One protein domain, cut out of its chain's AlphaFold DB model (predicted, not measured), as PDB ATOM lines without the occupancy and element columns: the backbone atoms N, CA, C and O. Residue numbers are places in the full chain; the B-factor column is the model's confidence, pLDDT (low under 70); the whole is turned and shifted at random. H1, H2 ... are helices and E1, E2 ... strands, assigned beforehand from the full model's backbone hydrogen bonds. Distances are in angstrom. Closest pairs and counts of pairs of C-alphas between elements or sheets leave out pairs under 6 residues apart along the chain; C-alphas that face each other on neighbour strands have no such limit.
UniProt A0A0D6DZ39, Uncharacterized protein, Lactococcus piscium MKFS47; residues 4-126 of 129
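AT A GLANCE: This is residues 4 to 126 of the 129 residues of an uncharacterized protein of Lactococcus piscium MKFS47 (UniProt A0A0D6DZ39). One very long helix, H1, sticks out as an arm from a compact head, where a strongly twisted sheet of six strands curls round the helix's residues 34 to 51. Residues 4 to 33 of H1 stand free and give the model its rod outline of 85 by 30 by 19 A; without them the body spans 38 by 27 by 19 A. The printed part has 123 residues, with one named helix followed by six named strands, E1 to E6. The sheet is mixed, in the order E4 E3 E2 E1 E5 E6, with E1 and E5 parallel and the other neighbours antiparallel. The class is mixed, helices and strands, and the whole is extended, with a radius of gyration of the C-alphas of 21.8 A.

HOW THE PARTS SIT: Start with H1, residues 4 to 51, in which every O i to N i+4 pair is within hydrogen-bond range. Next come E1, residues 57 to 66, E2, residues 72 to 80, E3, residues 83 to 90, and E4, residues 94 to 97, a meander, each strand the antiparallel neighbour of the one before. In the hairpin E1 and E2, look at N 59 and O 77, 2.8 A apart; in the hairpin E2 and E3, at N 76 and O 87, 2.9 A; in the hairpin E3 and E4, at N 88 and O 96, 2.7 A. E1 bends by 77 degrees at residue 62. On the other side of E1 find E5, residues 113 to 116, parallel to it at 53 degrees, with N 58 and O 114 at 2.8 A. E5 forms a hairpin with E6, residues 122 to 125, where N 115 and O 123 are 2.8 A apart. H1 is on one face of this sheet, an arrangement in two layers, helix and sheet. The closest C-alphas of H1 and E1 are those of Gln 41 and Phe 60, 7.1 A apart; those of H1 and E3 are Thr 44 and Ser 90, 5.7 A.

IN THESE COORDINATES: Find C-alpha 4 at (298.513, 138.802, 141.512); from there H1 runs 70.7 A to C-alpha 51 at (234.579, 161.723, 161.073). E1 measures 23.7 A from first to last C-alpha, E2 23.5 A, E3 21.0 A. The short E4, E5 and E6 follow, and E6 ends with C-alpha 125 at (245.488, 167.858, 166.945).

THE WHOLE: The C-alphas of Thr 4 and Arg 106 are the two farthest apart, at 85.5 A. The printed part has no cut. The link from E4 to E5, residues 98 to 112, is long; the other links are tight. The mean pLDDT of the printed part is 89.1, and residues 105 to 109 are under 70.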
ATOM      1  N   THR A   4     299.477 139.650 140.800       81.56
ATOM      2  CA  THR A   4     298.513 138.802 141.512       81.56
ATOM      3  C   THR A   4     298.017 139.446 142.810       81.56
ATOM      4  O   THR A   4     296.819 139.448 143.065       81.56
ATOM      5  N   LYS A   5     298.907 140.076 143.594       79.31
ATOM      6  CA  LYS A   5     298.530 140.790 144.829       79.31
ATOM      7  C   LYS A   5     297.652 142.007 144.523       79.31
ATOM      8  O   LYS A   5     296.676 142.239 145.227       79.31
ATOM      9  N   LEU A   6     297.946 142.733 143.440       83.12
ATOM     10  CA  LEU A   6     297.133 143.870 142.993       83.12
ATOM     11  C   LEU A   6     295.713 143.436 142.588       83.12
ATOM     12  O   LEU A   6     294.749 144.074 142.998       83.12
ATOM     13  N   LYS A   7     295.569 142.327 141.845       83.75
ATOM     14  CA  LYS A   7     294.253 141.776 141.467       83.75
ATOM     15  C   LYS A   7     293.424 141.342 142.678       83.75
ATOM     16  O   LYS A   7     292.229 141.612 142.712       83.75
ATOM     17  N   VAL A   8     294.053 140.715 143.675       85.12
ATOM     18  CA  VAL A   8     293.378 140.319 144.925       85.12
ATOM     19  C   VAL A   8     292.905 141.549 145.704       85.12
ATOM     20  O   VAL A   8     291.760 141.582 146.149       85.12
ATOM     21  N   ILE A   9     293.738 142.589 145.805       86.00
ATOM     22  CA  ILE A   9     293.362 143.842 146.471       86.00
ATOM     23  C   ILE A   9     292.198 144.517 145.736       86.00
ATOM     24  O   ILE A   9     291.193 144.816 146.374       86.00
ATOM     25  N   LEU A  10     292.272 144.685 144.410       86.88
ATOM     26  CA  LEU A  10     291.167 145.261 143.628       86.88
ATOM     27  C   LEU A  10     289.871 144.448 143.750       86.88
ATOM     28  O   LEU A  10     288.804 145.035 143.910       86.88
ATOM     29  N   GLY A  11     289.960 143.116 143.716       87.50
ATOM     30  CA  GLY A  11     288.805 142.240 143.902       87.50
ATOM     31  C   GLY A  11     288.162 142.422 145.277       87.50
ATOM     32  O   GLY A  11     286.952 142.619 145.373       87.50
ATOM     33  N   SER A  12     288.972 142.433 146.340       86.62
ATOM     34  CA  SER A  12     288.482 142.659 147.707       86.62
ATOM     35  C   SER A  12     287.862 144.050 147.887       86.62
ATOM     36  O   SER A  12     286.786 144.171 148.471       86.62
ATOM     37  N   LEU A  13     288.474 145.088 147.309       91.31
ATOM     38  CA  LEU A  13     287.964 146.457 147.348       91.31
ATOM     39  C   LEU A  13     286.602 146.574 146.648       91.31
ATOM     40  O   LEU A  13     285.695 147.224 147.171       91.31
ATOM     41  N   LEU A  14     286.430 145.906 145.502       91.31
ATOM     42  CA  LEU A  14     285.162 145.876 144.774       91.31
ATOM     43  C   LEU A  14     284.050 145.239 145.621       91.31
ATOM     44  O   LEU A  14     282.972 145.814 145.750       91.31
ATOM     45  N   VAL A  15     284.323 144.088 146.245       90.19
ATOM     46  CA  VAL A  15     283.347 143.380 147.091       90.19
ATOM     47  C   VAL A  15     282.933 144.233 148.292       90.19
ATOM     48  O   VAL A  15     281.740 144.357 148.576       90.19
ATOM     49  N   ILE A  16     283.894 144.873 148.965       91.19
ATOM     50  CA  ILE A  16     283.618 145.771 150.097       91.19
ATOM     51  C   ILE A  16     282.757 146.959 149.649       91.19
ATOM     52  O   ILE A  16     281.786 147.308 150.321       91.19
ATOM     53  N   THR A  17     283.069 147.545 148.491       91.69
ATOM     54  CA  THR A  17     282.319 148.683 147.942       91.69
ATOM     55  C   THR A  17     280.875 148.296 147.616       91.69
ATOM     56  O   THR A  17     279.947 149.001 148.009       91.69
ATOM     57  N   VAL A  18     280.654 147.144 146.973       91.31
ATOM     58  CA  VAL A  18     279.301 146.643 146.678       91.31
ATOM     59  C   VAL A  18     278.514 146.379 147.966       91.31
ATOM     60  O   VAL A  18     277.356 146.786 148.072       91.31
ATOM     61  N   ALA A  19     279.134 145.762 148.977       88.81
ATOM     62  CA  ALA A  19     278.484 145.502 150.262       88.81
ATOM     63  C   ALA A  19     278.074 146.797 150.991       88.81
ATOM     64  O   ALA A  19     276.983 146.868 151.562       88.81
ATOM     65  N   LEU A  20     278.916 147.836 150.947       89.81
ATOM     66  CA  LEU A  20     278.599 149.158 151.495       89.81
ATOM     67  C   LEU A  20     277.412 149.803 150.771       89.81
ATOM     68  O   LEU A  20     276.489 150.276 151.431       89.81
ATOM     69  N   LEU A  21     277.392 149.772 149.435       89.19
ATOM     70  CA  LEU A  21     276.296 150.338 148.642       89.19
ATOM     71  C   LEU A  21     274.952 149.655 148.933       89.19
ATOM     72  O   LEU A  21     273.941 150.340 149.094       89.19
ATOM     73  N   LEU A  22     274.934 148.324 149.066       87.56
ATOM     74  CA  LEU A  22     273.719 147.578 149.414       87.56
ATOM     75  C   LEU A  22     273.196 147.942 150.811       87.56
ATOM     76  O   LEU A  22     271.992 148.138 150.978       87.56
ATOM     77  N   ARG A  23     274.086 148.092 151.803       81.56
ATOM     78  CA  ARG A  23     273.708 148.533 153.160       81.56
ATOM     79  C   ARG A  23     273.157 149.955 153.172       81.56
ATOM     80  O   ARG A  23     272.149 150.212 153.823       81.56
ATOM     81  N   LEU A  24     273.799 150.873 152.447       81.88
ATOM     82  CA  LEU A  24     273.339 152.258 152.335       81.88
ATOM     83  C   LEU A  24     271.950 152.327 151.698       81.88
ATOM     84  O   LEU A  24     271.070 152.988 152.248       81.88
ATOM     85  N   LYS A  25     271.731 151.594 150.601       82.94
ATOM     86  CA  LYS A  25     270.423 151.514 149.943       82.94
ATOM     87  C   LYS A  25     269.349 150.960 150.882       82.94
ATOM     88  O   LYS A  25     268.323 151.605 151.053       82.94
ATOM     89  N   GLY A  26     269.615 149.835 151.553       77.00
ATOM     90  CA  GLY A  26     268.675 149.249 152.514       77.00
ATOM     91  C   GLY A  26     268.295 150.217 153.642       77.00
ATOM     92  O   GLY A  26     267.115 150.386 153.940       77.00
ATOM     93  N   ASN A  27     269.272 150.933 154.207       76.25
ATOM     94  CA  ASN A  27     269.020 151.934 155.248       76.25
ATOM     95  C   ASN A  27     268.208 153.134 154.734       76.25
ATOM     96  O   ASN A  27     267.376 153.677 155.465       76.25
ATOM     97  N   MET A  28     268.453 153.577 153.499       75.88
ATOM     98  CA  MET A  28     267.690 154.664 152.882       75.88
ATOM     99  C   MET A  28     266.239 154.260 152.615       75.88
ATOM    100  O   MET A  28     265.332 155.024 152.944       75.88
ATOM    101  N   ASP A  29     266.023 153.062 152.073       77.44
ATOM    102  CA  ASP A  29     264.689 152.528 151.791       77.44
ATOM    103  C   ASP A  29     263.885 152.366 153.090       77.44
ATOM    104  O   ASP A  29     262.726 152.778 153.161       77.44
ATOM    105  N   GLN A  30     264.520 151.874 154.161       75.50
ATOM    106  CA  GLN A  30     263.884 151.781 155.476       75.50
ATOM    107  C   GLN A  30     263.469 153.158 156.013       75.50
ATOM    108  O   GLN A  30     262.309 153.342 156.382       75.50
ATOM    109  N   LYS A  31     264.375 154.147 156.009       75.44
ATOM    110  CA  LYS A  31     264.062 155.510 156.479       75.44
ATOM    111  C   LYS A  31     262.933 156.156 155.680       75.44
ATOM    112  O   LYS A  31     262.103 156.867 156.244       75.44
ATOM    113  N   ARG A  32     262.899 155.925 154.365       78.88
ATOM    114  CA  ARG A  32     261.830 156.425 153.496       78.88
ATOM    115  C   ARG A  32     260.483 155.812 153.874       78.88
ATOM    116  O   ARG A  32     259.520 156.558 154.033       78.88
ATOM    117  N   ASN A  33     260.435 154.496 154.064       83.06
ATOM    118  CA  ASN A  33     259.214 153.783 154.440       83.06
ATOM    119  C   ASN A  33     258.714 154.195 155.830       83.06
ATOM    120  O   ASN A  33     257.514 154.360 156.029       83.06
ATOM    121  N   GLU A  34     259.624 154.401 156.785       84.88
ATOM    122  CA  GLU A  34     259.283 154.911 158.115       84.88
ATOM    123  C   GLU A  34     258.661 156.304 158.027       84.88
ATOM    124  O   GLU A  34     257.582 156.524 158.573       84.88
ATOM    125  N   LYS A  35     259.285 157.225 157.283       88.12
ATOM    126  CA  LYS A  35     258.742 158.573 157.086       88.12
ATOM    127  C   LYS A  35     257.355 158.534 156.439       88.12
ATOM    128  O   LYS A  35     256.432 159.166 156.942       88.12
ATOM    129  N   GLU A  36     257.197 157.767 155.362       89.56
ATOM    130  CA  GLU A  36     255.913 157.629 154.669       89.56
ATOM    131  C   GLU A  36     254.826 157.048 155.586       89.56
ATOM    132  O   GLU A  36     253.682 157.500 155.562       89.56
ATOM    133  N   ASN A  37     255.174 156.082 156.440       90.62
ATOM    134  CA  ASN A  37     254.251 155.527 157.424       90.62
ATOM    135  C   ASN A  37     253.787 156.589 158.434       90.62
ATOM    136  O   ASN A  37     252.591 156.690 158.695       90.62
ATOM    137  N   ILE A  38     254.697 157.413 158.961       95.12
ATOM    138  CA  ILE A  38     254.341 158.502 159.888       95.12
ATOM    139  C   ILE A  38     253.459 159.553 159.200       95.12
ATOM    140  O   ILE A  38     252.434 159.949 159.755       95.12
ATOM    141  N   ASP A  39     253.779 159.938 157.963       94.19
ATOM    142  CA  ASP A  39     252.953 160.868 157.182       94.19
ATOM    143  C   ASP A  39     251.538 160.296 156.954       94.19
ATOM    144  O   ASP A  39     250.530 160.995 157.100       94.19
ATOM    145  N   ASN A  40     251.436 158.994 156.663       94.19
ATOM    146  CA  ASN A  40     250.154 158.304 156.523       94.19
ATOM    147  C   ASN A  40     249.366 158.267 157.842       94.19
ATOM    148  O   ASN A  40     248.149 158.455 157.815       94.19
ATOM    149  N   GLN A  41     250.036 158.058 158.979       96.62
ATOM    150  CA  GLN A  41     249.418 158.094 160.309       96.62
ATOM    151  C   GLN A  41     248.843 159.473 160.618       96.62
ATOM    152  O   GLN A  41     247.694 159.567 161.042       96.62
ATOM    153  N   ARG A  42     249.586 160.546 160.332       96.19
ATOM    154  CA  ARG A  42     249.130 161.918 160.592       96.19
ATOM    155  C   ARG A  42     247.886 162.269 159.784       96.19
ATOM    156  O   ARG A  42     246.903 162.740 160.346       96.19
ATOM    157  N   ILE A  43     247.892 161.966 158.484       95.44
ATOM    158  CA  ILE A  43     246.721 162.168 157.614       95.44
ATOM    159  C   ILE A  43     245.525 161.361 158.130       95.44
ATOM    160  O   ILE A  43     244.415 161.873 158.218       95.44
ATOM    161  N   THR A  44     245.758 160.105 158.513       95.44
ATOM    162  CA  THR A  44     244.714 159.224 159.046       95.44
ATOM    163  C   THR A  44     244.128 159.764 160.354       95.44
ATOM    164  O   THR A  44     242.913 159.750 160.522       95.44
ATOM    165  N   ALA A  45     244.955 160.295 161.258       95.94
ATOM    166  CA  ALA A  45     244.490 160.909 162.501       95.94
ATOM    167  C   ALA A  45     243.623 162.150 162.248       95.94
ATOM    168  O   ALA A  45     242.579 162.303 162.880       95.94
ATOM    169  N   MET A  46     244.008 162.999 161.288       94.19
ATOM    170  CA  MET A  46     243.189 164.141 160.872       94.19
ATOM    171  C   MET A  46     241.829 163.696 160.321       94.19
ATOM    172  O   MET A  46     240.807 164.289 160.660       94.19
ATOM    173  N   THR A  47     241.799 162.634 159.511       93.25
ATOM    174  CA  THR A  47     240.545 162.065 159.007       93.25
ATOM    175  C   THR A  47     239.678 161.526 160.143       93.25
ATOM    176  O   THR A  47     238.496 161.848 160.187       93.25
ATOM    177  N   VAL A  48     240.252 160.773 161.091       93.25
ATOM    178  CA  VAL A  48     239.511 160.256 162.255       93.25
ATOM    179  C   VAL A  48     238.904 161.388 163.077       93.25
ATOM    180  O   VAL A  48     237.722 161.325 163.395       93.25
ATOM    181  N   LYS A  49     239.661 162.456 163.349       91.38
ATOM    182  CA  LYS A  49     239.152 163.632 164.072       91.38
ATOM    183  C   LYS A  49     237.943 164.273 163.382       91.38
ATOM    184  O   LYS A  49     237.049 164.779 164.047       91.38
ATOM    185  N   MET A  50     237.921 164.263 162.051       88.81
ATOM    186  CA  MET A  50     236.841 164.850 161.258       88.81
ATOM    187  C   MET A  50     235.577 163.981 161.231       88.81
ATOM    188  O   MET A  50     234.478 164.523 161.266       88.81
ATOM    189  N   ILE A  51     235.719 162.655 161.155       89.06
ATOM    190  CA  ILE A  51     234.579 161.723 161.073       89.06
ATOM    191  C   ILE A  51     234.033 161.322 162.448       89.06
ATOM    192  O   ILE A  51     232.849 161.032 162.570       89.06
ATOM    193  N   GLU A  52     234.886 161.302 163.472       89.75
ATOM    194  CA  GLU A  52     234.542 160.928 164.841       89.75
ATOM    195  C   GLU A  52     235.195 161.928 165.815       89.75
ATOM    196  O   GLU A  52     236.248 161.659 166.399       89.75
ATOM    197  N   PRO A  53     234.601 163.124 165.987       88.75
ATOM    198  CA  PRO A  53     235.200 164.208 166.769       88.75
ATOM    199  C   PRO A  53     235.313 163.898 168.268       88.75
ATOM    200  O   PRO A  53     236.019 164.611 168.980       88.75
ATOM    201  N   ARG A  54     234.665 162.823 168.743       90.44
ATOM    202  CA  ARG A  54     234.722 162.355 170.136       90.44
ATOM    203  C   ARG A  54     236.005 161.593 170.470       90.44
ATOM    204  O   ARG A  54     236.204 161.254 171.635       90.44
ATOM    205  N   VAL A  55     236.850 161.262 169.485       92.50
ATOM    206  CA  VAL A  55     238.107 160.554 169.763       92.50
ATOM    207  C   VAL A  55     239.063 161.455 170.540       92.50
ATOM    208  O   VAL A  55     239.548 162.465 170.042       92.50
ATOM    209  N   GLU A  56     239.395 161.017 171.748       94.44
ATOM    210  CA  GLU A  56     240.320 161.693 172.660       94.44
ATOM    211  C   GLU A  56     241.775 161.350 172.330       94.44
ATOM    212  O   GLU A  56     242.681 162.174 172.470       94.44
ATOM    213  N   LYS A  57     242.017 160.101 171.915       97.19
ATOM    214  CA  LYS A  57     243.366 159.579 171.696       97.19
ATOM    215  C   LYS A  57     243.415 158.541 170.584       97.19
ATOM    216  O   LYS A  57     242.560 157.663 170.524       97.19
ATOM    217  N   ILE A  58     244.465 158.576 169.768       97.81
ATOM    218  CA  ILE A  58     244.826 157.523 168.810       97.81
ATOM    219  C   ILE A  58     246.236 157.031 169.132       97.81
ATOM    220  O   ILE A  58     247.146 157.822 169.354       97.81
ATOM    221  N   ILE A  59     246.429 155.716 169.138       98.19
ATOM    222  CA  ILE A  59     247.725 155.062 169.331       98.19
ATOM    223  C   ILE A  59     247.985 154.166 168.126       98.19
ATOM    224  O   ILE A  59     247.368 153.104 167.996       98.19
ATOM    225  N   PHE A  60     248.890 154.581 167.246       97.94
ATOM    226  CA  PHE A  60     249.220 153.836 166.038       97.94
ATOM    227  C   PHE A  60     250.165 152.666 166.310       97.94
ATOM    228  O   PHE A  60     251.123 152.753 167.078       97.94
ATOM    229  N   SER A  61     249.917 151.554 165.624       94.94
ATOM    230  CA  SER A  61     250.853 150.437 165.540       94.94
ATOM    231  C   SER A  61     251.949 150.721 164.510       94.94
ATOM    232  O   SER A  61     251.738 151.435 163.533       94.94
ATOM    233  N   LYS A  62     253.105 150.064 164.662       90.31
ATOM    234  CA  LYS A  62     254.137 149.996 163.609       90.31
ATOM    235  C   LYS A  62     253.666 149.237 162.366       90.31
ATOM    236  O   LYS A  62     254.230 149.413 161.293       90.31
ATOM    237  N   SER A  63     252.652 148.383 162.506       85.31
ATOM    238  CA  SER A  63     252.126 147.566 161.414       85.31
ATOM    239  C   SER A  63     251.137 148.340 160.537       85.31
ATOM    240  O   SER A  63     250.085 148.768 161.023       85.31
ATOM    241  N   PHE A  64     251.413 148.384 159.238       89.31
ATOM    242  CA  PHE A  64     250.498 148.844 158.198       89.31
ATOM    243  C   PHE A  64     250.488 147.841 157.039       89.31
ATOM    244  O   PHE A  64     251.385 147.005 156.916       89.31
ATOM    245  N   PHE A  65     249.452 147.886 156.211       90.81
ATOM    246  CA  PHE A  65     249.330 147.041 155.028       90.81
ATOM    247  C   PHE A  65     248.540 147.760 153.943       90.81
ATOM    248  O   PHE A  65     247.696 148.607 154.226       90.81
ATOM    249  N   TYR A  66     248.780 147.396 152.689       90.12
ATOM    250  CA  TYR A  66     248.007 147.919 151.572       90.12
ATOM    251  C   TYR A  66     246.866 146.963 151.228       90.12
ATOM    252  O   TYR A  66     247.036 145.743 151.234       90.12
ATOM    253  N   SER A  67     245.687 147.511 150.938       89.25
ATOM    254  CA  SER A  67     244.591 146.738 150.351       89.25
ATOM    255  C   SER A  67     244.931 146.315 148.916       89.25
ATOM    256  O   SER A  67     245.883 146.813 148.314       89.25
ATOM    257  N   ARG A  68     244.105 145.443 148.318       88.62
ATOM    258  CA  ARG A  68     244.265 145.017 146.910       88.62
ATOM    259  C   ARG A  68     244.260 146.179 145.909       88.62
ATOM    260  O   ARG A  68     244.828 146.045 144.835       88.62
ATOM    261  N   ILE A  69     243.633 147.300 146.268       89.62
ATOM    262  CA  ILE A  69     243.542 148.516 145.446       89.62
ATOM    263  C   ILE A  69     244.551 149.599 145.870       89.62
ATOM    264  O   ILE A  69     244.409 150.756 145.491       89.62
ATOM    265  N   GLY A  70     245.555 149.249 146.682       87.12
ATOM    266  CA  GLY A  70     246.646 150.155 147.053       87.12
ATOM    267  C   GLY A  70     246.311 151.172 148.149       87.12
ATOM    268  O   GLY A  70     247.033 152.154 148.306       87.12
ATOM    269  N   ILE A  71     245.248 150.966 148.935       88.38
ATOM    270  CA  ILE A  71     244.933 151.844 150.078       88.38
ATOM    271  C   ILE A  71     245.760 151.410 151.285       88.38
ATOM    272  O   ILE A  71     245.681 150.255 151.697       88.38
ATOM    273  N   CYS A  72     246.523 152.340 151.863       91.88
ATOM    274  CA  CYS A  72     247.255 152.116 153.107       91.88
ATOM    275  C   CYS A  72     246.279 152.026 154.288       91.88
ATOM    276  O   CYS A  72     245.499 152.951 154.525       91.88
ATOM    277  N   ASN A  73     246.349 150.911 155.009       95.00
ATOM    278  CA  ASN A  73     245.584 150.621 156.211       95.00
ATOM    279  C   ASN A  73     246.536 150.480 157.392       95.00
ATOM    280  O   ASN A  73     247.535 149.759 157.320       95.00
ATOM    281  N   ILE A  74     246.205 151.138 158.495       96.19
ATOM    282  CA  ILE A  74     247.052 151.219 159.678       96.19
ATOM    283  C   ILE A  74     246.248 150.734 160.869       96.19
ATOM    284  O   ILE A  74     245.121 151.171 161.095       96.19
ATOM    285  N   ARG A  75     246.823 149.814 161.640       96.56
ATOM    286  CA  ARG A  75     246.199 149.372 162.888       96.56
ATOM    287  C   ARG A  75     246.423 150.429 163.958       96.56
ATOM    288  O   ARG A  75     247.556 150.873 164.148       96.56
ATOM    289  N   ALA A  76     245.379 150.772 164.692       97.62
ATOM    290  CA  ALA A  76     245.459 151.705 165.800       97.62
ATOM    291  C   ALA A  76     244.553 151.274 166.953       97.62
ATOM    292  O   ALA A  76     243.671 150.430 166.805       97.62
ATOM    293  N   ARG A  77     244.783 151.869 168.119       97.88
ATOM    294  CA  ARG A  77     243.782 151.927 169.181       97.88
ATOM    295  C   ARG A  77     243.261 153.345 169.275       97.88
ATOM    296  O   ARG A  77     244.073 154.255 169.413       97.88
ATOM    297  N   ILE A  78     241.951 153.519 169.232       96.56
ATOM    298  CA  ILE A  78     241.315 154.808 169.496       96.56
ATOM    299  C   ILE A  78     240.706 154.801 170.898       96.56
ATOM    300  O   ILE A  78     240.382 153.734 171.421       96.56
ATOM    301  N   VAL A  79     240.597 155.966 171.527       95.56
ATOM    302  CA  VAL A  79     239.998 156.132 172.854       95.56
ATOM    303  C   VAL A  79     238.829 157.099 172.766       95.56
ATOM    304  O   VAL A  79     238.990 158.206 172.257       95.56
ATOM    305  N   ILE A  80     237.670 156.664 173.259       92.69
ATOM    306  CA  ILE A  80     236.433 157.450 173.328       92.69
ATOM    307  C   ILE A  80     235.835 157.240 174.720       92.69
ATOM    308  O   ILE A  80     235.587 156.093 175.114       92.69
ATOM    309  N   GLY A  81     235.615 158.316 175.477       90.25
ATOM    310  CA  GLY A  81     235.110 158.251 176.849       90.25
ATOM    311  C   GLY A  81     236.015 157.421 177.761       90.25
ATOM    312  O   GLY A  81     235.519 156.594 178.529       90.25
ATOM    313  N   GLY A  82     237.338 157.529 177.596       90.75
ATOM    314  CA  GLY A  82     238.326 156.725 178.327       90.75
ATOM    315  C   GLY A  82     238.373 155.225 177.983       90.75
ATOM    316  O   GLY A  82     239.209 154.504 178.532       90.75
ATOM    317  N   LYS A  83     237.526 154.720 177.074       95.12
ATOM    318  CA  LYS A  83     237.537 153.313 176.630       95.12
ATOM    319  C   LYS A  83     238.320 153.149 175.338       95.12
ATOM    320  O   LYS A  83     238.208 153.980 174.445       95.12
ATOM    321  N   SER A  84     239.090 152.066 175.233       96.44
ATOM    322  CA  SER A  84     239.934 151.783 174.069       96.44
ATOM    323  C   SER A  84     239.277 150.798 173.100       96.44
ATOM    324  O   SER A  84     238.784 149.759 173.532       96.44
ATOM    325  N   TYR A  85     239.361 151.104 171.805       97.00
ATOM    326  CA  TYR A  85     238.809 150.329 170.690       97.00
ATOM    327  C   TYR A  85     239.906 150.067 169.656       97.00
ATOM    328  O   TYR A  85     240.702 150.959 169.350       97.00
ATOM    329  N   LYS A  86     240.010 148.836 169.156       97.38
ATOM    330  CA  LYS A  86     240.992 148.439 168.143       97.38
ATOM    331  C   LYS A  86     240.418 148.659 166.754       97.38
ATOM    332  O   LYS A  86     239.514 147.947 166.343       97.38
ATOM    333  N   GLU A  87     241.064 149.528 165.990       97.19
ATOM    334  CA  GLU A  87     240.606 149.913 164.662       97.19
ATOM    335  C   GLU A  87     241.667 149.681 163.585       97.19
ATOM    336  O   GLU A  87     242.882 149.682 163.821       97.19
ATOM    337  N   ILE A  88     241.183 149.499 162.366       96.38
ATOM    338  CA  ILE A  88     241.925 149.573 161.119       96.38
ATOM    339  C   ILE A  88     241.493 150.868 160.451       96.38
ATOM    340  O   ILE A  88     240.332 151.045 160.090       96.38
ATOM    341  N   LEU A  89     242.443 151.774 160.294       96.19
ATOM    342  CA  LEU A  89     242.201 153.121 159.815       96.19
ATOM    343  C   LEU A  89     242.838 153.310 158.443       96.19
ATOM    344  O   LEU A  89     243.909 152.765 158.166       96.19
ATOM    345  N   SER A  90     242.211 154.125 157.603       94.62
ATOM    346  CA  SER A  90     242.793 154.596 156.351       94.62
ATOM    347  C   SER A  90     242.728 156.119 156.273       94.62
ATOM    348  O   SER A  90     242.054 156.779 157.060       94.62
ATOM    349  N   LYS A  91     243.362 156.696 155.249       92.75
ATOM    350  CA  LYS A  91     243.272 158.140 154.975       92.75
ATOM    351  C   LYS A  91     241.840 158.637 154.731       92.75
ATOM    352  O   LYS A  91     241.637 159.846 154.708       92.75
ATOM    353  N   LYS A  92     240.877 157.741 154.487       90.69
ATOM    354  CA  LYS A  92     239.503 158.088 154.102       90.69
ATOM    355  C   LYS A  92     238.463 157.753 155.166       90.69
ATOM    356  O   LYS A  92     237.462 158.450 155.244       90.69
ATOM    357  N   GLU A  93     238.683 156.703 155.951       91.81
ATOM    358  CA  GLU A  93     237.645 156.144 156.823       91.81
ATOM    359  C   GLU A  93     238.220 155.240 157.923       91.81
ATOM    360  O   GLU A  93     239.377 154.803 157.859       91.81
ATOM    361  N   ILE A  94     237.365 154.919 158.896       91.94
ATOM    362  CA  ILE A  94     237.529 153.772 159.795       91.94
ATOM    363  C   ILE A  94     237.036 152.544 159.029       91.94
ATOM    364  O   ILE A  94     235.864 152.453 158.680       91.94
ATOM    365  N   VAL A  95     237.946 151.627 158.717       92.25
ATOM    366  CA  VAL A  95     237.701 150.528 157.772       92.25
ATOM    367  C   VAL A  95     237.050 149.333 158.461       92.25
ATOM    368  O   VAL A  95     236.164 148.693 157.902       92.25
ATOM    369  N   ALA A  96     237.538 148.984 159.650       92.50
ATOM    370  CA  ALA A  96     237.072 147.842 160.428       92.50
ATOM    371  C   ALA A  96     237.609 147.927 161.856       92.50
ATOM    372  O   ALA A  96     238.694 148.469 162.060       92.50
ATOM    373  N   GLY A  97     236.944 147.276 162.803       93.69
ATOM    374  CA  GLY A  97     237.421 147.222 164.176       93.69
ATOM    375  C   GLY A  97     236.337 146.833 165.159       93.69
ATOM    376  O   GLY A  97     235.434 146.057 164.827       93.69
ATOM    377  N   ASP A  98     236.465 147.346 166.375       94.81
ATOM    378  CA  ASP A  98     235.495 147.126 167.433       94.81
ATOM    379  C   ASP A  98     234.229 147.957 167.158       94.81
ATOM    380  O   ASP A  98     234.242 148.979 166.469       94.81
ATOM    381  N   ARG A  99     233.082 147.532 167.705       92.00
ATOM    382  CA  ARG A  99     231.864 148.345 167.610       92.00
ATOM    383  C   ARG A  99     232.044 149.608 168.454       92.00
ATOM    384  O   ARG A  99     232.093 149.527 169.681       92.00
ATOM    385  N   LEU A 100     232.101 150.756 167.787       90.69
ATOM    386  CA  LEU A 100     232.175 152.058 168.442       90.69
ATOM    387  C   LEU A 100     230.845 152.408 169.128       90.69
ATOM    388  O   LEU A 100     229.782 151.965 168.677       90.69
ATOM    389  N   PRO A 101     230.883 153.183 170.228       88.19
ATOM    390  CA  PRO A 101     229.669 153.652 170.878       88.19
ATOM    391  C   PRO A 101     228.881 154.549 169.921       88.19
ATOM    392  O   PRO A 101     229.466 155.370 169.208       88.19
ATOM    393  N   GLU A 102     227.555 154.424 169.935       83.75
ATOM    394  CA  GLU A 102     226.683 155.313 169.166       83.75
ATOM    395  C   GLU A 102     226.963 156.774 169.534       83.75
ATOM    396  O   GLU A 102     227.305 157.095 170.679       83.75
ATOM    397  N   ALA A 103     226.918 157.646 168.530       74.62
ATOM    398  CA  ALA A 103     226.977 159.078 168.756       74.62
ATOM    399  C   ALA A 103     225.734 159.490 169.545       74.62
ATOM    400  O   ALA A 103     224.617 159.171 169.153       74.62
ATOM    401  N   ASP A 104     225.936 160.153 170.683       70.06
ATOM    402  CA  ASP A 104     224.858 160.912 171.302       70.06
ATOM    403  C   ASP A 104     224.882 162.292 170.653       70.06
ATOM    404  O   ASP A 104     225.787 163.090 170.910       70.06
ATOM    405  N   ASP A 105     223.895 162.561 169.803       60.78
ATOM    406  CA  ASP A 105     223.734 163.816 169.059       60.78
ATOM    407  C   ASP A 105     223.682 165.055 169.978       60.78
ATOM    408  O   ASP A 105     223.823 166.192 169.524       60.78
ATOM    409  N   ARG A 106     223.483 164.851 171.289       61.62
ATOM    410  CA  ARG A 106     223.467 165.901 172.315       61.62
ATOM    411  C   ARG A 106     224.864 166.313 172.775       61.62
ATOM    412  O   ARG A 106     225.005 167.369 173.393       61.62
ATOM    413  N   VAL A 107     225.895 165.516 172.490       57.59
ATOM    414  CA  VAL A 107     227.274 165.764 172.926       57.59
ATOM    415  C   VAL A 107     228.108 166.231 171.731       57.59
ATOM    416  O   VAL A 107     228.782 165.451 171.062       57.59
ATOM    417  N   GLN A 108     228.099 167.544 171.476       55.66
ATOM    418  CA  GLN A 108     229.079 168.181 170.587       55.66
ATOM    419  C   GLN A 108     230.453 168.227 171.267       55.66
ATOM    420  O   GLN A 108     230.929 169.282 171.678       55.66
ATOM    421  N   THR A 109     231.118 167.086 171.418       60.88
ATOM    422  CA  THR A 109     232.509 167.077 171.878       60.88
ATOM    423  C   THR A 109     233.433 167.128 170.682       60.88
ATOM    424  O   THR A 109     233.752 166.113 170.075       60.88
ATOM    425  N   LYS A 110     233.854 168.349 170.368       72.75
ATOM    426  CA  LYS A 110     235.067 168.646 169.619       72.75
ATOM    427  C   LYS A 110     236.237 168.640 170.601       72.75
ATOM    428  O   LYS A 110     236.574 169.667 171.187       72.75
ATOM    429  N   VAL A 111     236.781 167.457 170.878       81.44
ATOM    430  CA  VAL A 111     237.910 167.325 171.810       81.44
ATOM    431  C   VAL A 111     239.243 167.458 171.067       81.44
ATOM    432  O   VAL A 111     239.363 167.038 169.907       81.44
ATOM    433  N   PRO A 112     240.277 168.048 171.696       91.06
ATOM    434  CA  PRO A 112     241.645 167.897 171.222       91.06
ATOM    435  C   PRO A 112     241.984 166.410 171.113       91.06
ATOM    436  O   PRO A 112     241.690 165.632 172.020       91.06
ATOM    437  N   LEU A 113     242.598 166.019 170.000       94.44
ATOM    438  CA  LEU A 113     242.949 164.630 169.739       94.44
ATOM    439  C   LEU A 113     244.434 164.419 170.031       94.44
ATOM    440  O   LEU A 113     245.280 164.964 169.324       94.44
ATOM    441  N   LEU A 114     244.761 163.590 171.021       97.19
ATOM    442  CA  LEU A 114     246.131 163.143 171.264       97.19
ATOM    443  C   LEU A 114     246.498 161.995 170.314       97.19
ATOM    444  O   LEU A 114     245.917 160.914 170.360       97.19
ATOM    445  N   VAL A 115     247.517 162.185 169.489       98.00
ATOM    446  CA  VAL A 115     248.032 161.179 168.560       98.00
ATOM    447  C   VAL A 115     249.369 160.667 169.070       98.00
ATOM    448  O   VAL A 115     250.300 161.444 169.226       98.00
ATOM    449  N   ILE A 116     249.478 159.358 169.288       98.06
ATOM    450  CA  ILE A 116     250.743 158.664 169.541       98.06
ATOM    451  C   ILE A 116     251.115 157.885 168.283       98.06
ATOM    452  O   ILE A 116     250.448 156.914 167.907       98.06
ATOM    453  N   TYR A 117     252.185 158.321 167.633       97.69
ATOM    454  CA  TYR A 117     252.711 157.725 166.418       97.69
ATOM    455  C   TYR A 117     253.484 156.437 166.691       97.69
ATOM    456  O   TYR A 117     253.954 156.164 167.796       97.69
ATOM    457  N   SER A 118     253.683 155.642 165.643       95.81
ATOM    458  CA  SER A 118     254.418 154.378 165.742       95.81
ATOM    459  C   SER A 118     255.921 154.530 166.038       95.81
ATOM    460  O   SER A 118     256.564 153.554 166.439       95.81
ATOM    461  N   ASP A 119     256.479 155.733 165.849       94.50
ATOM    462  CA  ASP A 119     257.840 156.101 166.267       94.50
ATOM    463  C   ASP A 119     257.905 156.579 167.730       94.50
ATOM    464  O   ASP A 119     258.991 156.856 168.233       94.50
ATOM    465  N   GLY A 120     256.762 156.628 168.424       95.00
ATOM    466  CA  GLY A 120     256.638 157.055 169.814       95.00
ATOM    467  C   GLY A 120     256.461 158.561 170.000       95.00
ATOM    468  O   GLY A 120     256.326 158.996 171.139       95.00
ATOM    469  N   LYS A 121     256.452 159.364 168.928       96.88
ATOM    470  CA  LYS A 121     256.150 160.795 169.044       96.88
ATOM    471  C   LYS A 121     254.683 161.024 169.364       96.88
ATOM    472  O   LYS A 121     253.817 160.253 168.951       96.88
ATOM    473  N   GLU A 122     254.428 162.139 170.029       97.88
ATOM    474  CA  GLU A 122     253.089 162.581 170.387       97.88
ATOM    475  C   GLU A 122     252.769 163.917 169.702       97.88
ATOM    476  O   GLU A 122     253.637 164.781 169.573       97.88
ATOM    477  N   GLU A 123     251.531 164.084 169.241       96.94
ATOM    478  CA  GLU A 123     251.009 165.335 168.680       96.94
ATOM    479  C   GLU A 123     249.580 165.547 169.173       96.94
ATOM    480  O   GLU A 123     248.781 164.613 169.180       96.94
ATOM    481  N   ILE A 124     249.241 166.773 169.561       96.44
ATOM    482  CA  ILE A 124     247.861 167.156 169.858       96.44
ATOM    483  C   ILE A 124     247.296 167.848 168.619       96.44
ATOM    484  O   ILE A 124     247.810 168.874 168.180       96.44
ATOM    485  N   LEU A 125     246.240 167.272 168.046       92.69
ATOM    486  CA  LEU A 125     245.488 167.858 166.945       92.69
ATOM    487  C   LEU A 125     244.301 168.642 167.508       92.69
ATOM    488  O   LEU A 125     243.306 168.070 167.972       92.69
ATOM    489  N   GLU A 126     244.406 169.962 167.448       87.25
ATOM    490  CA  GLU A 126     243.320 170.890 167.758       87.25
ATOM    491  C   GLU A 126     242.414 171.093 166.539       87.25
ATOM    492  O   GLU A 126     242.769 170.738 165.409       87.25
TER     493      GLU A 126